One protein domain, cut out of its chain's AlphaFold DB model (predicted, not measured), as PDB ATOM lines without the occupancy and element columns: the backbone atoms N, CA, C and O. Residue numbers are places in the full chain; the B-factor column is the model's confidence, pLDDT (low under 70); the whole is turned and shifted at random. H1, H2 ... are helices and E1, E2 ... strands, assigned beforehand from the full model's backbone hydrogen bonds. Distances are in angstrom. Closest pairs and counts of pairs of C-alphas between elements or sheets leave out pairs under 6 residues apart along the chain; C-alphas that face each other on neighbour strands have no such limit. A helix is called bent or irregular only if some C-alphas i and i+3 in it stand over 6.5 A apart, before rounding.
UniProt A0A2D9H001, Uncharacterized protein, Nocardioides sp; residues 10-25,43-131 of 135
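AT A GLANCE: This is residues 10 to 25 and 43 to 131 of the 135 residues of an uncharacterized protein of Nocardioides sp (UniProt A0A2D9H001). A small twisted sheet of four strands has two helices, H3 and H4, packed over one face, while its other face is bare. A third helix, H1, packs on H3 and H4 on their side away from the sheet, and H2 sits beyond H1 at the end of the longest axis, farthest from the strands. The printed part has 105 residues, with four named helices and four named strands in the order H1 H2 H3 E1 E2 H4 E3 E4; the sheet runs E1 E2 E3 E4, mixed, and the class is mixed, helices and strands. The whole is compact, with a radius of gyration of the C-alphas of 13.2 A and spans of 42 by 31 by 20 A.

HOW THE PARTS SIT: H1, residues 10 to 24, is the hub, touching three helices. With its residues 11 to 15 alone it touches H2, residues 43 to 57; the closest C-alphas, of Thr 15 and Phe 49, are 7.4 A apart. It touches H3, residues 61 to 75, at a steep tilt of 52 degrees, the same way, with the C-alphas of Ala 13 and Ala 67 closest at 5.0 A. H4, residues 97 to 111, touches H1 with residues 106 to 110 alone; the C-alphas of Ala 16 and Ala 110 are closest, at 5.7 A. E1, residues 79 to 85, and E2, residues 88 to 93, form an antiparallel hairpin, with N 83 and O 90 at 2.8 A, within hydrogen-bond range. E3, residues 119 to 123, is parallel to E2, with N 91 and O 121 at 2.8 A. E3 and E4, residues 128 to 130, form an antiparallel hairpin, with N 122 and O 129 at 2.8 A. H3 and H4 lie on the same face, two layers with the sheet: H3 runs along the strands at a height over the sheet of 8.5 A, and H4 is only just slantwise, at 31 degrees to E3 on the local plane. E2, H4 and E3 make a strand-helix-strand unit, two parallel strands joined through a helix, with a right-handed crossover. Every O i to N i+4 pair is within hydrogen-bond range in H2 and H3, against 10 of 11 in H1 and 9 of 11 in H4.

IN THESE COORDINATES: H1 begins at C-alpha 10 (168.697, 181.954, 157.097) and is 20.8 A long. H2 is 20.4 A long, H3 21.0 A and H4 20.0 A; H4 is irregular, with C-alphas 98 and 101 7.9 A apart. E1 measures 17.4 A, E2 15.6 A, E3 13.1 A and E4 6.6 A, ending at C-alpha 130 (156.340, 178.627, 180.461).

THE WHOLE: The C-alphas of Glu 44 and Ser 126, the two farthest apart, are 42.8 A from each other. Residues 26 to 42 are not printed, and C-alphas 25 and 43 are 18.2 A apart across this cut. Of the links that are printed whole, H4 to E3 is short but not tight and the others are tight. The mean pLDDT of the printed part is 73.1; residues 10 to 25, 43 to 59 and 113 to 114 are under 70.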
ATOM      1  N   ARG A  10     167.929 180.699 157.056       49.69
ATOM      2  CA  ARG A  10     168.697 181.954 157.097       49.69
ATOM      3  C   ARG A  10     167.832 183.180 156.848       49.69
ATOM      4  O   ARG A  10     168.091 184.200 157.469       49.69
ATOM      5  N   LEU A  11     166.850 183.082 155.955       52.59
ATOM      6  CA  LEU A  11     165.907 184.166 155.686       52.59
ATOM      7  C   LEU A  11     165.011 184.413 156.904       52.59
ATOM      8  O   LEU A  11     164.886 185.551 157.328       52.59
ATOM      9  N   LEU A  12     164.505 183.343 157.520       53.91
ATOM     10  CA  LEU A  12     163.675 183.406 158.723       53.91
ATOM     11  C   LEU A  12     164.439 183.913 159.948       53.91
ATOM     12  O   LEU A  12     163.946 184.759 160.680       53.91
ATOM     13  N   ALA A  13     165.672 183.449 160.165       49.59
ATOM     14  CA  ALA A  13     166.521 184.003 161.216       49.59
ATOM     15  C   ALA A  13     166.822 185.487 160.942       49.59
ATOM     16  O   ALA A  13     166.802 186.300 161.862       49.59
ATOM     17  N   ALA A  14     167.045 185.858 159.677       50.03
ATOM     18  CA  ALA A  14     167.280 187.239 159.271       50.03
ATOM     19  C   ALA A  14     166.039 188.142 159.356       50.03
ATOM     20  O   ALA A  14     166.226 189.354 159.389       50.03
ATOM     21  N   THR A  15     164.816 187.602 159.415       55.56
ATOM     22  CA  THR A  15     163.579 188.367 159.663       55.56
ATOM     23  C   THR A  15     163.171 188.349 161.139       55.56
ATOM     24  O   THR A  15     162.734 189.371 161.663       55.56
ATOM     25  N   ALA A  16     163.401 187.247 161.854       55.25
ATOM     26  CA  ALA A  16     163.162 187.136 163.292       55.25
ATOM     27  C   ALA A  16     164.123 188.015 164.113       55.25
ATOM     28  O   ALA A  16     163.707 188.661 165.067       55.25
ATOM     29  N   LEU A  17     165.402 188.100 163.727       53.09
ATOM     30  CA  LEU A  17     166.404 188.960 164.378       53.09
ATOM     31  C   LEU A  17     166.025 190.454 164.410       53.09
ATOM     32  O   LEU A  17     166.080 191.046 165.490       53.09
ATOM     33  N   PRO A  18     165.651 191.102 163.289       52.97
ATOM     34  CA  PRO A  18     165.197 192.485 163.315       52.97
ATOM     35  C   PRO A  18     163.878 192.644 164.078       52.97
ATOM     36  O   PRO A  18     163.748 193.626 164.796       52.97
ATOM     37  N   LEU A  19     162.948 191.682 164.033       55.44
ATOM     38  CA  LEU A  19     161.740 191.728 164.870       55.44
ATOM     39  C   LEU A  19     162.059 191.714 166.372       55.44
ATOM     40  O   LEU A  19     161.515 192.525 167.118       55.44
ATOM     41  N   LEU A  20     162.987 190.859 166.809       52.09
ATOM     42  CA  LEU A  20     163.476 190.847 168.192       52.09
ATOM     43  C   LEU A  20     164.190 192.148 168.568       52.09
ATOM     44  O   LEU A  20     164.081 192.619 169.698       52.09
ATOM     45  N   ALA A  21     164.917 192.751 167.626       50.25
ATOM     46  CA  ALA A  21     165.530 194.053 167.839       50.25
ATOM     47  C   ALA A  21     164.476 195.166 167.970       50.25
ATOM     48  O   ALA A  21     164.687 196.098 168.740       50.25
ATOM     49  N   LEU A  22     163.336 195.067 167.274       49.53
ATOM     50  CA  LEU A  22     162.215 195.995 167.437       49.53
ATOM     51  C   LEU A  22     161.512 195.829 168.793       49.53
ATOM     52  O   LEU A  22     161.186 196.838 169.412       49.53
ATOM     53  N   THR A  23     161.309 194.604 169.292       44.59
ATOM     54  CA  THR A  23     160.681 194.388 170.613       44.59
ATOM     55  C   THR A  23     161.610 194.770 171.767       44.59
ATOM     56  O   THR A  23     161.154 195.328 172.764       44.59
ATOM     57  N   ALA A  24     162.923 194.584 171.607       45.31
ATOM     58  CA  ALA A  24     163.936 195.096 172.533       45.31
ATOM     59  C   ALA A  24     164.142 196.626 172.435       45.31
ATOM     60  O   ALA A  24     164.684 197.235 173.356       45.31
ATOM     61  N   CYS A  25     163.692 197.255 171.345       40.12
ATOM     62  CA  CYS A  25     163.719 198.703 171.114       40.12
ATOM     63  C   CYS A  25     162.308 199.317 171.223       40.12
ATOM     64  O   CYS A  25     161.959 200.273 170.535       40.12
ATOM     65  N   ALA A  43     158.145 200.567 155.240       38.69
ATOM     66  CA  ALA A  43     157.320 200.040 154.160       38.69
ATOM     67  C   ALA A  43     158.071 199.058 153.243       38.69
ATOM     68  O   ALA A  43     157.465 198.093 152.790       38.69
ATOM     69  N   GLU A  44     159.373 199.250 152.989       42.06
ATOM     70  CA  GLU A  44     160.193 198.258 152.265       42.06
ATOM     71  C   GLU A  44     160.457 197.019 153.119       42.06
ATOM     72  O   GLU A  44     160.392 195.901 152.609       42.06
ATOM     73  N   VAL A  45     160.703 197.205 154.420       44.50
ATOM     74  CA  VAL A  45     160.800 196.086 155.362       44.50
ATOM     75  C   VAL A  45     159.475 195.344 155.399       44.50
ATOM     76  O   VAL A  45     159.495 194.138 155.236       44.50
ATOM     77  N   ALA A  46     158.339 196.036 155.534       45.22
ATOM     78  CA  ALA A  46     157.022 195.404 155.561       45.22
ATOM     79  C   ALA A  46     156.674 194.684 154.247       45.22
ATOM     80  O   ALA A  46     156.134 193.589 154.295       45.22
ATOM     81  N   ALA A  47     157.015 195.245 153.082       46.12
ATOM     82  CA  ALA A  47     156.761 194.598 151.793       46.12
ATOM     83  C   ALA A  47     157.644 193.357 151.576       46.12
ATOM     84  O   ALA A  47     157.159 192.328 151.113       46.12
ATOM     85  N   GLY A  48     158.926 193.431 151.951       47.91
ATOM     86  CA  GLY A  48     159.809 192.262 151.965       47.91
ATOM     87  C   GLY A  48     159.428 191.249 153.048       47.91
ATOM     88  O   GLY A  48     159.712 190.065 152.903       47.91
ATOM     89  N   PHE A  49     158.771 191.707 154.116       52.50
ATOM     90  CA  PHE A  49     158.251 190.878 155.192       52.50
ATOM     91  C   PHE A  49     157.000 190.121 154.753       52.50
ATOM     92  O   PHE A  49     156.955 188.936 155.015       52.50
ATOM     93  N   ASP A  50     156.057 190.737 154.034       49.88
ATOM     94  CA  ASP A  50     154.836 190.091 153.516       49.88
ATOM     95  C   ASP A  50     155.171 188.954 152.526       49.88
ATOM     96  O   ASP A  50     154.704 187.828 152.680       49.88
ATOM     97  N   GLU A  51     156.093 189.198 151.584       49.53
ATOM     98  CA  GLU A  51     156.577 188.175 150.636       49.53
ATOM     99  C   GLU A  51     157.381 187.062 151.342       49.53
ATOM    100  O   GLU A  51     157.294 185.876 151.001       49.53
ATOM    101  N   ALA A  52     158.152 187.425 152.374       51.22
ATOM    102  CA  ALA A  52     158.828 186.450 153.223       51.22
ATOM    103  C   ALA A  52     157.836 185.667 154.098       51.22
ATOM    104  O   ALA A  52     158.070 184.481 154.313       51.22
ATOM    105  N   LEU A  53     156.743 186.285 154.558       52.66
ATOM    106  CA  LEU A  53     155.707 185.678 155.394       52.66
ATOM    107  C   LEU A  53     154.878 184.671 154.596       52.66
ATOM    108  O   LEU A  53     154.692 183.560 155.080       52.66
ATOM    109  N   GLU A  54     154.512 184.977 153.343       54.50
ATOM    110  CA  GLU A  54     153.916 183.989 152.422       54.50
ATOM    111  C   GLU A  54     154.838 182.770 152.245       54.50
ATOM    112  O   GLU A  54     154.385 181.630 152.153       54.50
ATOM    113  N   THR A  55     156.157 182.991 152.245       54.94
ATOM    114  CA  THR A  55     157.145 181.903 152.186       54.94
ATOM    115  C   THR A  55     157.278 181.162 153.527       54.94
ATOM    116  O   THR A  55     157.642 179.986 153.532       54.94
ATOM    117  N   VAL A  56     156.998 181.821 154.658       55.41
ATOM    118  CA  VAL A  56     156.994 181.234 156.010       55.41
ATOM    119  C   VAL A  56     155.738 180.397 156.257       55.41
ATOM    120  O   VAL A  56     155.859 179.326 156.843       55.41
ATOM    121  N   GLU A  57     154.569 180.821 155.768       57.91
ATOM    122  CA  GLU A  57     153.297 180.090 155.905       57.91
ATOM    123  C   GLU A  57     153.333 178.691 155.262       57.91
ATOM    124  O   GLU A  57     152.614 177.791 155.693       57.91
ATOM    125  N   GLU A  58     154.193 178.466 154.261       61.66
ATOM    126  CA  GLU A  58     154.377 177.145 153.638       61.66
ATOM    127  C   GLU A  58     155.425 176.267 154.364       61.66
ATOM    128  O   GLU A  58     155.642 175.106 153.999       61.66
ATOM    129  N   LEU A  59     156.102 176.784 155.396       65.25
ATOM    130  CA  LEU A  59     157.132 176.034 156.116       65.25
ATOM    131  C   LEU A  59     156.543 175.148 157.219       65.25
ATOM    132  O   LEU A  59     155.574 175.510 157.880       65.25
ATOM    133  N   PRO A  60     157.162 173.979 157.472       74.06
ATOM    134  CA  PRO A  60     156.792 173.166 158.616       74.06
ATOM    135  C   PRO A  60     157.115 173.913 159.913       74.06
ATOM    136  O   PRO A  60     158.169 174.545 160.024       74.06
ATOM    137  N   GLU A  61     156.237 173.766 160.900       74.44
ATOM    138  CA  GLU A  61     156.304 174.411 162.216       74.44
ATOM    139  C   GLU A  61     157.675 174.240 162.896       74.44
ATOM    140  O   GLU A  61     158.262 175.211 163.368       74.44
ATOM    141  N   ASP A  62     158.284 173.050 162.806       76.31
ATOM    142  CA  ASP A  62     159.645 172.788 163.302       76.31
ATOM    143  C   ASP A  62     160.710 173.731 162.717       76.31
ATOM    144  O   ASP A  62     161.695 174.058 163.373       76.31
ATOM    145  N   THR A  63     160.561 174.161 161.460       78.88
ATOM    146  CA  THR A  63     161.510 175.092 160.821       78.88
ATOM    147  C   THR A  63     161.300 176.524 161.296       78.88
ATOM    148  O   THR A  63     162.269 177.279 161.386       78.88
ATOM    149  N   VAL A  64     160.059 176.883 161.622       77.88
ATOM    150  CA  VAL A  64     159.725 178.178 162.213       77.88
ATOM    151  C   VAL A  64     160.288 178.266 163.629       77.88
ATOM    152  O   VAL A  64     161.050 179.186 163.932       77.88
ATOM    153  N   LEU A  65     160.020 177.258 164.459       81.94
ATOM    154  CA  LEU A  65     160.545 177.171 165.822       81.94
ATOM    155  C   LEU A  65     162.083 177.108 165.846       81.94
ATOM    156  O   LEU A  65     162.699 177.722 166.714       81.94
ATOM    157  N   ASP A  66     162.724 176.457 164.863       83.94
ATOM    158  CA  ASP A  66     164.196 176.428 164.729       83.94
ATOM    159  C   ASP A  66     164.780 177.828 164.520       83.94
ATOM    160  O   ASP A  66     165.816 178.174 165.093       83.94
ATOM    161  N   ALA A  67     164.109 178.660 163.726       79.94
ATOM    162  CA  ALA A  67     164.538 180.032 163.502       79.94
ATOM    163  C   ALA A  67     164.311 180.919 164.730       79.94
ATOM    164  O   ALA A  67     165.202 181.694 165.085       79.94
ATOM    165  N   VAL A  68     163.161 180.776 165.398       81.38
ATOM    166  CA  VAL A  68     162.872 181.476 166.660       81.38
ATOM    167  C   VAL A  68     163.914 181.100 167.712       81.38
ATOM    168  O   VAL A  68     164.463 181.987 168.357       81.38
ATOM    169  N   GLY A  69     164.261 179.817 167.831       84.62
ATOM    170  CA  GLY A  69     165.298 179.331 168.738       84.62
ATOM    171  C   GLY A  69     166.679 179.933 168.461       84.62
ATOM    172  O   GLY A  69     167.331 180.432 169.380       84.62
ATOM    173  N   GLN A  70     167.116 179.977 167.196       83.19
ATOM    174  CA  GLN A  70     168.385 180.634 166.831       83.19
ATOM    175  C   GLN A  70     168.378 182.126 167.147       83.19
ATOM    176  O   GLN A  70     169.379 182.670 167.626       83.19
ATOM    177  N   ALA A  71     167.262 182.793 166.874       77.88
ATOM    178  CA  ALA A  71     167.108 184.211 167.143       77.88
ATOM    179  C   ALA A  71     167.111 184.475 168.661       77.88
ATOM    180  O   ALA A  71     167.838 185.356 169.123       77.88
ATOM    181  N   ALA A  72     166.418 183.645 169.445       82.00
ATOM    182  CA  ALA A  72     166.409 183.692 170.903       82.00
ATOM    183  C   ALA A  72     167.819 183.523 171.480       82.00
ATOM    184  O   ALA A  72     168.243 184.368 172.260       82.00
ATOM    185  N   VAL A  73     168.590 182.520 171.043       83.75
ATOM    186  CA  VAL A  73     169.982 182.327 171.502       83.75
ATOM    187  C   VAL A  73     170.905 183.482 171.100       83.75
ATOM    188  O   VAL A  73     171.875 183.779 171.790       83.75
ATOM    189  N   THR A  74     170.605 184.165 169.995       79.25
ATOM    190  CA  THR A  74     171.395 185.323 169.554       79.25
ATOM    191  C   THR A  74     171.086 186.581 170.370       79.25
ATOM    192  O   THR A  74     171.988 187.374 170.639       79.25
ATOM    193  N   VAL A  75     169.822 186.790 170.744       75.50
ATOM    194  CA  VAL A  75     169.355 188.015 171.415       75.50
ATOM    195  C   VAL A  75     169.444 187.904 172.933       75.50
ATOM    196  O   VAL A  75     169.878 188.841 173.608       75.50
ATOM    197  N   LEU A  76     169.089 186.748 173.486       80.50
ATOM    198  CA  LEU A  76     169.253 186.459 174.901       80.50
ATOM    199  C   LEU A  76     170.729 186.172 175.161       80.50
ATOM    200  O   LEU A  76     171.210 185.065 174.955       80.50
ATOM    201  N   SER A  77     171.463 187.167 175.658       76.12
ATOM    202  CA  SER A  77     172.909 187.031 175.917       76.12
ATOM    203  C   SER A  77     173.264 185.923 176.919       76.12
ATOM    204  O   SER A  77     174.407 185.479 176.959       76.12
ATOM    205  N   ALA A  78     172.297 185.495 177.735       83.75
ATOM    206  CA  ALA A  78     172.439 184.397 178.683       83.75
ATOM    207  C   ALA A  78     171.947 183.046 178.129       83.75
ATOM    208  O   ALA A  78     172.098 182.026 178.793       83.75
ATOM    209  N   ALA A  79     171.355 183.003 176.934       86.44
ATOM    210  CA  ALA A  79     170.910 181.747 176.353       86.44
ATOM    211  C   ALA A  79     172.108 180.921 175.864       86.44
ATOM    212  O   ALA A  79     172.955 181.388 175.103       86.44
ATOM    213  N   SER A  80     172.174 179.675 176.321       87.94
ATOM    214  CA  SER A  80     173.245 178.727 176.002       87.94
ATOM    215  C   SER A  80     172.864 177.761 174.878       87.94
ATOM    216  O   SER A  80     173.744 177.175 174.245       87.94
ATOM    217  N   GLY A  81     171.569 177.615 174.593       89.81
ATOM    218  CA  GLY A  81     171.057 176.757 173.532       89.81
ATOM    219  C   GLY A  81     169.534 176.750 173.465       89.81
ATOM    220  O   GLY A  81     168.864 177.379 174.281       89.81
ATOM    221  N   TYR A  82     169.000 176.028 172.481       91.25
ATOM    222  CA  TYR A  82     167.575 175.737 172.368       91.25
ATOM    223  C   TYR A  82     167.357 174.303 171.871       91.25
ATOM    224  O   TYR A  82     168.212 173.738 171.182       91.25
ATOM    225  N   GLU A  83     166.209 173.731 172.206       91.50
ATOM    226  CA  GLU A  83     165.695 172.470 171.675       91.50
ATOM    227  C   GLU A  83     164.215 172.626 171.312       91.50
ATOM    228  O   GLU A  83     163.534 173.530 171.794       91.50
ATOM    229  N   ILE A  84     163.726 171.757 170.431       89.75
ATOM    230  CA  ILE A  84     162.318 171.715 170.039       89.75
ATOM    231  C   ILE A  84     161.829 170.303 170.318       89.75
ATOM    232  O   ILE A  84     162.364 169.344 169.757       89.75
ATOM    233  N   GLU A  85     160.826 170.181 171.178       88.94
ATOM    234  CA  GLU A  85     160.157 168.917 171.483       88.94
ATOM    235  C   GLU A  85     158.645 169.113 171.385       88.94
ATOM    236  O   GLU A  85     158.100 170.038 171.976       88.94
ATOM    237  N   ASP A  86     157.972 168.236 170.633       86.25
ATOM    238  CA  ASP A  86     156.503 168.194 170.514       86.25
ATOM    239  C   ASP A  86     155.859 169.556 170.151       86.25
ATOM    240  O   ASP A  86     154.815 169.925 170.675       86.25
ATOM    241  N   GLY A  87     156.510 170.340 169.280       83.44
ATOM    242  CA  GLY A  87     156.035 171.678 168.887       83.44
ATOM    243  C   GLY A  87     156.297 172.781 169.923       83.44
ATOM    244  O   GLY A  87     155.889 173.922 169.731       83.44
ATOM    245  N   THR A  88     157.014 172.473 171.007       88.25
ATOM    246  CA  THR A  88     157.421 173.441 172.032       88.25
ATOM    247  C   THR A  88     158.891 173.808 171.872       88.25
ATOM    248  O   THR A  88     159.759 172.936 171.793       88.25
ATOM    249  N   LEU A  89     159.184 175.109 171.846       89.94
ATOM    250  CA  LEU A  89     160.546 175.634 171.853       89.94
ATOM    251  C   LEU A  89     161.034 175.792 173.294       89.94
ATOM    252  O   LEU A  89     160.551 176.650 174.031       89.94
ATOM    253  N   TYR A  90     162.055 175.032 173.666       91.75
ATOM    254  CA  TYR A  90     162.736 175.165 174.947       91.75
ATOM    255  C   TYR A  90     164.045 175.927 174.751       91.75
ATOM    256  O   TYR A  90     164.910 175.495 173.993       91.75
ATOM    257  N   VAL A  91     164.223 177.051 175.439       91.56
ATOM    258  CA  VAL A  91     165.461 177.844 175.387       91.56
ATOM    259  C   VAL A  91     166.169 177.744 176.727       91.56
ATOM    260  O   VAL A  91     165.627 178.148 177.753       91.56
ATOM    261  N   THR A  92     167.394 177.233 176.727       93.38
ATOM    262  CA  THR A  92     168.208 177.123 177.939       93.38
ATOM    263  C   THR A  92     168.877 178.457 178.223       93.38
ATOM    264  O   THR A  92     169.698 178.920 177.426       93.38
ATOM    265  N   VAL A  93     168.569 179.061 179.367       90.88
ATOM    266  CA  VAL A  93     169.092 180.359 179.799       90.88
ATOM    267  C   VAL A  93     169.925 180.177 181.064       90.88
ATOM    268  O   VAL A  93     169.452 179.665 182.072       90.88
ATOM    269  N   ASP A  94     171.186 180.590 181.005       88.38
ATOM    270  CA  ASP A  94     172.104 180.546 182.139       88.38
ATOM    271  C   ASP A  94     171.740 181.624 183.175       88.38
ATOM    272  O   ASP A  94     171.448 182.774 182.832       88.38
ATOM    273  N   GLY A  95     171.757 181.255 184.455       82.81
ATOM    274  CA  GLY A  95     171.413 182.144 185.563       82.81
ATOM    275  C   GLY A  95     169.991 181.959 186.105       82.81
ATOM    276  O   GLY A  95     169.367 180.913 185.942       82.81
ATOM    277  N   GLY A  96     169.513 182.969 186.838       80.25
ATOM    278  CA  GLY A  96     168.223 182.938 187.534       80.25
ATOM    279  C   GLY A  96     167.048 183.462 186.703       80.25
ATOM    280  O   GLY A  96     167.219 184.270 185.789       80.25
ATOM    281  N   SER A  97     165.832 183.069 187.095       84.06
ATOM    282  CA  SER A  97     164.547 183.453 186.484       84.06
ATOM    283  C   SER A  97     164.138 184.921 186.719       84.06
ATOM    284  O   SER A  97     163.041 185.336 186.353       84.06
ATOM    285  N   GLU A  98     165.023 185.756 187.273       84.56
ATOM    286  CA  GLU A  98     164.763 187.168 187.605       84.56
ATOM    287  C   GLU A  98     164.338 188.000 186.383       84.56
ATOM    288  O   GLU A  98     163.521 188.911 186.501       84.56
ATOM    289  N   ASN A  99     164.858 187.654 185.199       81.88
ATOM    290  CA  ASN A  99     164.529 188.304 183.927       81.88
ATOM    291  C   ASN A  99     163.557 187.481 183.066       81.88
ATOM    292  O   ASN A  99     163.363 187.805 181.894       81.88
ATOM    293  N   ALA A 100     162.946 186.423 183.612       85.44
ATOM    294  CA  ALA A 100     162.171 185.470 182.823       85.44
ATOM    295  C   ALA A 100     160.996 186.104 182.081       85.44
ATOM    296  O   ALA A 100     160.813 185.820 180.904       85.44
ATOM    297  N   LEU A 101     160.282 187.037 182.713       84.19
ATOM    298  CA  LEU A 101     159.189 187.770 182.068       84.19
ATOM    299  C   LEU A 101     159.667 188.585 180.859       84.19
ATOM    300  O   LEU A 101     159.064 188.521 179.791       84.19
ATOM    301  N   SER A 102     160.769 189.324 181.010       83.19
ATOM    302  CA  SER A 102     161.323 190.134 179.920       83.19
ATOM    303  C   SER A 102     161.844 189.250 178.787       83.19
ATOM    304  O   SER A 102     161.569 189.525 177.621       83.19
ATOM    305  N   ASN A 103     162.532 188.157 179.119       85.00
ATOM    306  CA  ASN A 103     163.023 187.196 178.137       85.00
ATOM    307  C   ASN A 103     161.867 186.496 177.404       85.00
ATOM    308  O   ASN A 103     161.935 186.330 176.189       85.00
ATOM    309  N   CYS A 104     160.786 186.145 178.108       87.31
ATOM    310  CA  CYS A 104     159.591 185.565 177.499       87.31
ATOM    311  C   CYS A 104     158.943 186.532 176.509       87.31
ATOM    312  O   CYS A 104     158.652 186.128 175.391       87.31
ATOM    313  N   GLN A 105     158.783 187.811 176.860       82.75
ATOM    314  CA  GLN A 105     158.227 188.818 175.944       82.75
ATOM    315  C   GLN A 105     159.057 188.976 174.668       82.75
ATOM    316  O   GLN A 105     158.504 189.125 173.579       82.75
ATOM    317  N   ILE A 106     160.383 188.913 174.793       79.88
ATOM    318  CA  ILE A 106     161.299 188.960 173.653       79.88
ATOM    319  C   ILE A 106     161.041 187.754 172.740       79.88
ATOM    320  O   ILE A 106     160.746 187.938 171.560       79.88
ATOM    321  N   VAL A 107     161.089 186.531 173.276       81.75
ATOM    322  CA  VAL A 107     160.964 185.306 172.466       81.75
ATOM    323  C   VAL A 107     159.552 185.129 171.900       81.75
ATOM    324  O   VAL A 107     159.417 184.844 170.711       81.75
ATOM    325  N   LEU A 108     158.506 185.373 172.695       81.31
ATOM    326  CA  LEU A 108     157.113 185.352 172.237       81.31
ATOM    327  C   LEU A 108     156.845 186.400 171.161       81.31
ATOM    328  O   LEU A 108     156.083 186.131 170.245       81.31
ATOM    329  N   GLY A 109     157.477 187.575 171.227       74.44
ATOM    330  CA  GLY A 109     157.322 188.601 170.196       74.44
ATOM    331  C   GLY A 109     157.815 188.140 168.821       74.44
ATOM    332  O   GLY A 109     157.185 188.439 167.810       74.44
ATOM    333  N   ALA A 110     158.908 187.374 168.768       71.62
ATOM    334  CA  ALA A 110     159.360 186.762 167.517       71.62
ATOM    335  C   ALA A 110     158.521 185.557 167.112       71.62
ATOM    336  O   ALA A 110     158.226 185.388 165.933       71.62
ATOM    337  N   ALA A 111     158.156 184.720 168.079       77.94
ATOM    338  CA  ALA A 111     157.394 183.518 167.810       77.94
ATOM    339  C   ALA A 111     155.977 183.862 167.319       77.94
ATOM    340  O   ALA A 111     155.556 183.348 166.292       77.94
ATOM    341  N   GLY A 112     155.307 184.824 167.957       70.06
ATOM    342  CA  GLY A 112     153.975 185.322 167.598       70.06
ATOM    343  C   GLY A 112     153.913 186.059 166.258       70.06
ATOM    344  O   GLY A 112     152.841 186.230 165.692       70.06
ATOM    345  N   ALA A 113     155.058 186.492 165.723       67.12
ATOM    346  CA  ALA A 113     155.137 187.040 164.370       67.12
ATOM    347  C   ALA A 113     155.204 185.950 163.287       67.12
ATOM    348  O   ALA A 113     155.080 186.260 162.104       67.12
ATOM    349  N   LEU A 114     155.454 184.696 163.675       67.62
ATOM    350  CA  LEU A 114     155.701 183.579 162.763       67.62
ATOM    351  C   LEU A 114     154.725 182.409 162.963       67.62
ATOM    352  O   LEU A 114     154.565 181.597 162.057       67.62
ATOM    353  N   THR A 115     154.094 182.303 164.132       70.88
ATOM    354  CA  THR A 115     153.057 181.319 164.457       70.88
ATOM    355  C   THR A 115     152.004 181.942 165.377       70.88
ATOM    356  O   THR A 115     152.318 182.825 166.173       70.88
ATOM    357  N   ASP A 116     150.756 181.487 165.258       70.56
ATOM    358  CA  ASP A 116     149.596 182.045 165.969       70.56
ATOM    359  C   ASP A 116     149.576 181.654 167.463       70.56
ATOM    360  O   ASP A 116     149.077 182.412 168.290       70.56
ATOM    361  N   ASP A 117     150.154 180.497 167.816       74.44
ATOM    362  CA  ASP A 117     150.170 179.960 169.188       74.44
ATOM    363  C   ASP A 117     151.540 179.326 169.520       74.44
ATOM    364  O   ASP A 117     151.709 178.104 169.511       74.44
ATOM    365  N   PRO A 118     152.589 180.142 169.732       79.56
ATOM    366  CA  PRO A 118     153.916 179.626 170.029       79.56
ATOM    367  C   PRO A 118     154.005 179.080 171.458       79.56
ATOM    368  O   PRO A 118     153.990 179.840 172.424       79.56
ATOM    369  N   SER A 119     154.220 177.771 171.589       87.94
ATOM    370  CA  SER A 119     154.594 177.157 172.867       87.94
ATOM    371  C   SER A 119     156.090 177.368 173.125       87.94
ATOM    372  O   SER A 119     156.937 176.803 172.428       87.94
ATOM    373  N   VAL A 120     156.433 178.211 174.103       89.06
ATOM    374  CA  VAL A 120     157.825 178.564 174.437       89.06
ATOM    375  C   VAL A 120     158.075 178.386 175.929       89.06
ATOM    376  O   VAL A 120     157.352 178.941 176.752       89.06
ATOM    377  N   VAL A 121     159.161 177.696 176.274       92.81
ATOM    378  CA  VAL A 121     159.604 177.478 177.654       92.81
ATOM    379  C   VAL A 121     161.048 177.945 177.813       92.81
ATOM    380  O   VAL A 121     161.938 177.539 177.066       92.81
ATOM    381  N   LEU A 122     161.316 178.781 178.812       92.00
ATOM    382  CA  LEU A 122     162.674 179.169 179.188       92.00
ATOM    383  C   LEU A 122     163.156 178.281 180.334       92.00
ATOM    384  O   LEU A 122     162.586 178.314 181.422       92.00
ATOM    385  N   ARG A 123     164.221 177.513 180.105       93.50
ATOM    386  CA  ARG A 123     164.819 176.630 181.112       93.50
ATOM    387  C   ARG A 123     165.952 177.359 181.821       93.50
ATOM    388  O   ARG A 123     167.010 177.567 181.223       93.50
ATOM    389  N   TYR A 124     165.730 177.749 183.070       89.19
ATOM    390  CA  TYR A 124     166.768 178.290 183.949       89.19
ATOM    391  C   TYR A 124     167.349 177.178 184.829       89.19
ATOM    392  O   TYR A 124     166.748 176.119 184.989       89.19
ATOM    393  N   ASP A 125     168.492 177.433 185.470       85.69
ATOM    394  CA  ASP A 125     169.071 176.487 186.446       85.69
ATOM    395  C   ASP A 125     168.141 176.272 187.660       85.69
ATOM    396  O   ASP A 125     168.112 175.203 188.268       85.69
ATOM    397  N   SER A 126     167.341 177.295 187.982       82.31
ATOM    398  CA  SER A 126     166.411 177.298 189.114       82.31
ATOM    399  C   SER A 126     165.048 176.671 188.803       82.31
ATOM    400  O   SER A 126     164.474 176.013 189.673       82.31
ATOM    401  N   GLU A 127     164.494 176.926 187.614       88.50
ATOM    402  CA  GLU A 127     163.127 176.553 187.230       88.50
ATOM    403  C   GLU A 127     162.907 176.642 185.710       88.50
ATOM    404  O   GLU A 127     163.587 177.397 185.013       88.50
ATOM    405  N   ASP A 128     161.912 175.908 185.213       91.06
ATOM    406  CA  ASP A 128     161.373 176.087 183.865       91.06
ATOM    407  C   ASP A 128     160.234 177.122 183.916       91.06
ATOM    408  O   ASP A 128     159.341 177.021 184.760       91.06
ATOM    409  N   VAL A 129     160.253 178.102 183.012       90.25
ATOM    410  CA  VAL A 129     159.223 179.145 182.899       90.25
ATOM    411  C   VAL A 129     158.495 178.994 181.573       90.25
ATOM    412  O   VAL A 129     159.089 179.205 180.516       90.25
ATOM    413  N   ASP A 130     157.210 178.656 181.633       90.31
ATOM    414  CA  ASP A 130     156.340 178.627 180.461       90.31
ATOM    415  C   ASP A 130     155.932 180.054 180.079       90.31
ATOM    416  O   ASP A 130     155.319 180.781 180.864       90.31
ATOM    417  N   CYS A 131     156.316 180.482 178.879       86.69
ATOM    418  CA  CYS A 131     156.040 181.832 178.412       86.69
ATOM    419  C   CYS A 131     154.567 182.024 178.012       86.69
ATOM    420  O   CYS A 131     154.046 183.137 178.069       86.69
TER     421      CYS A 131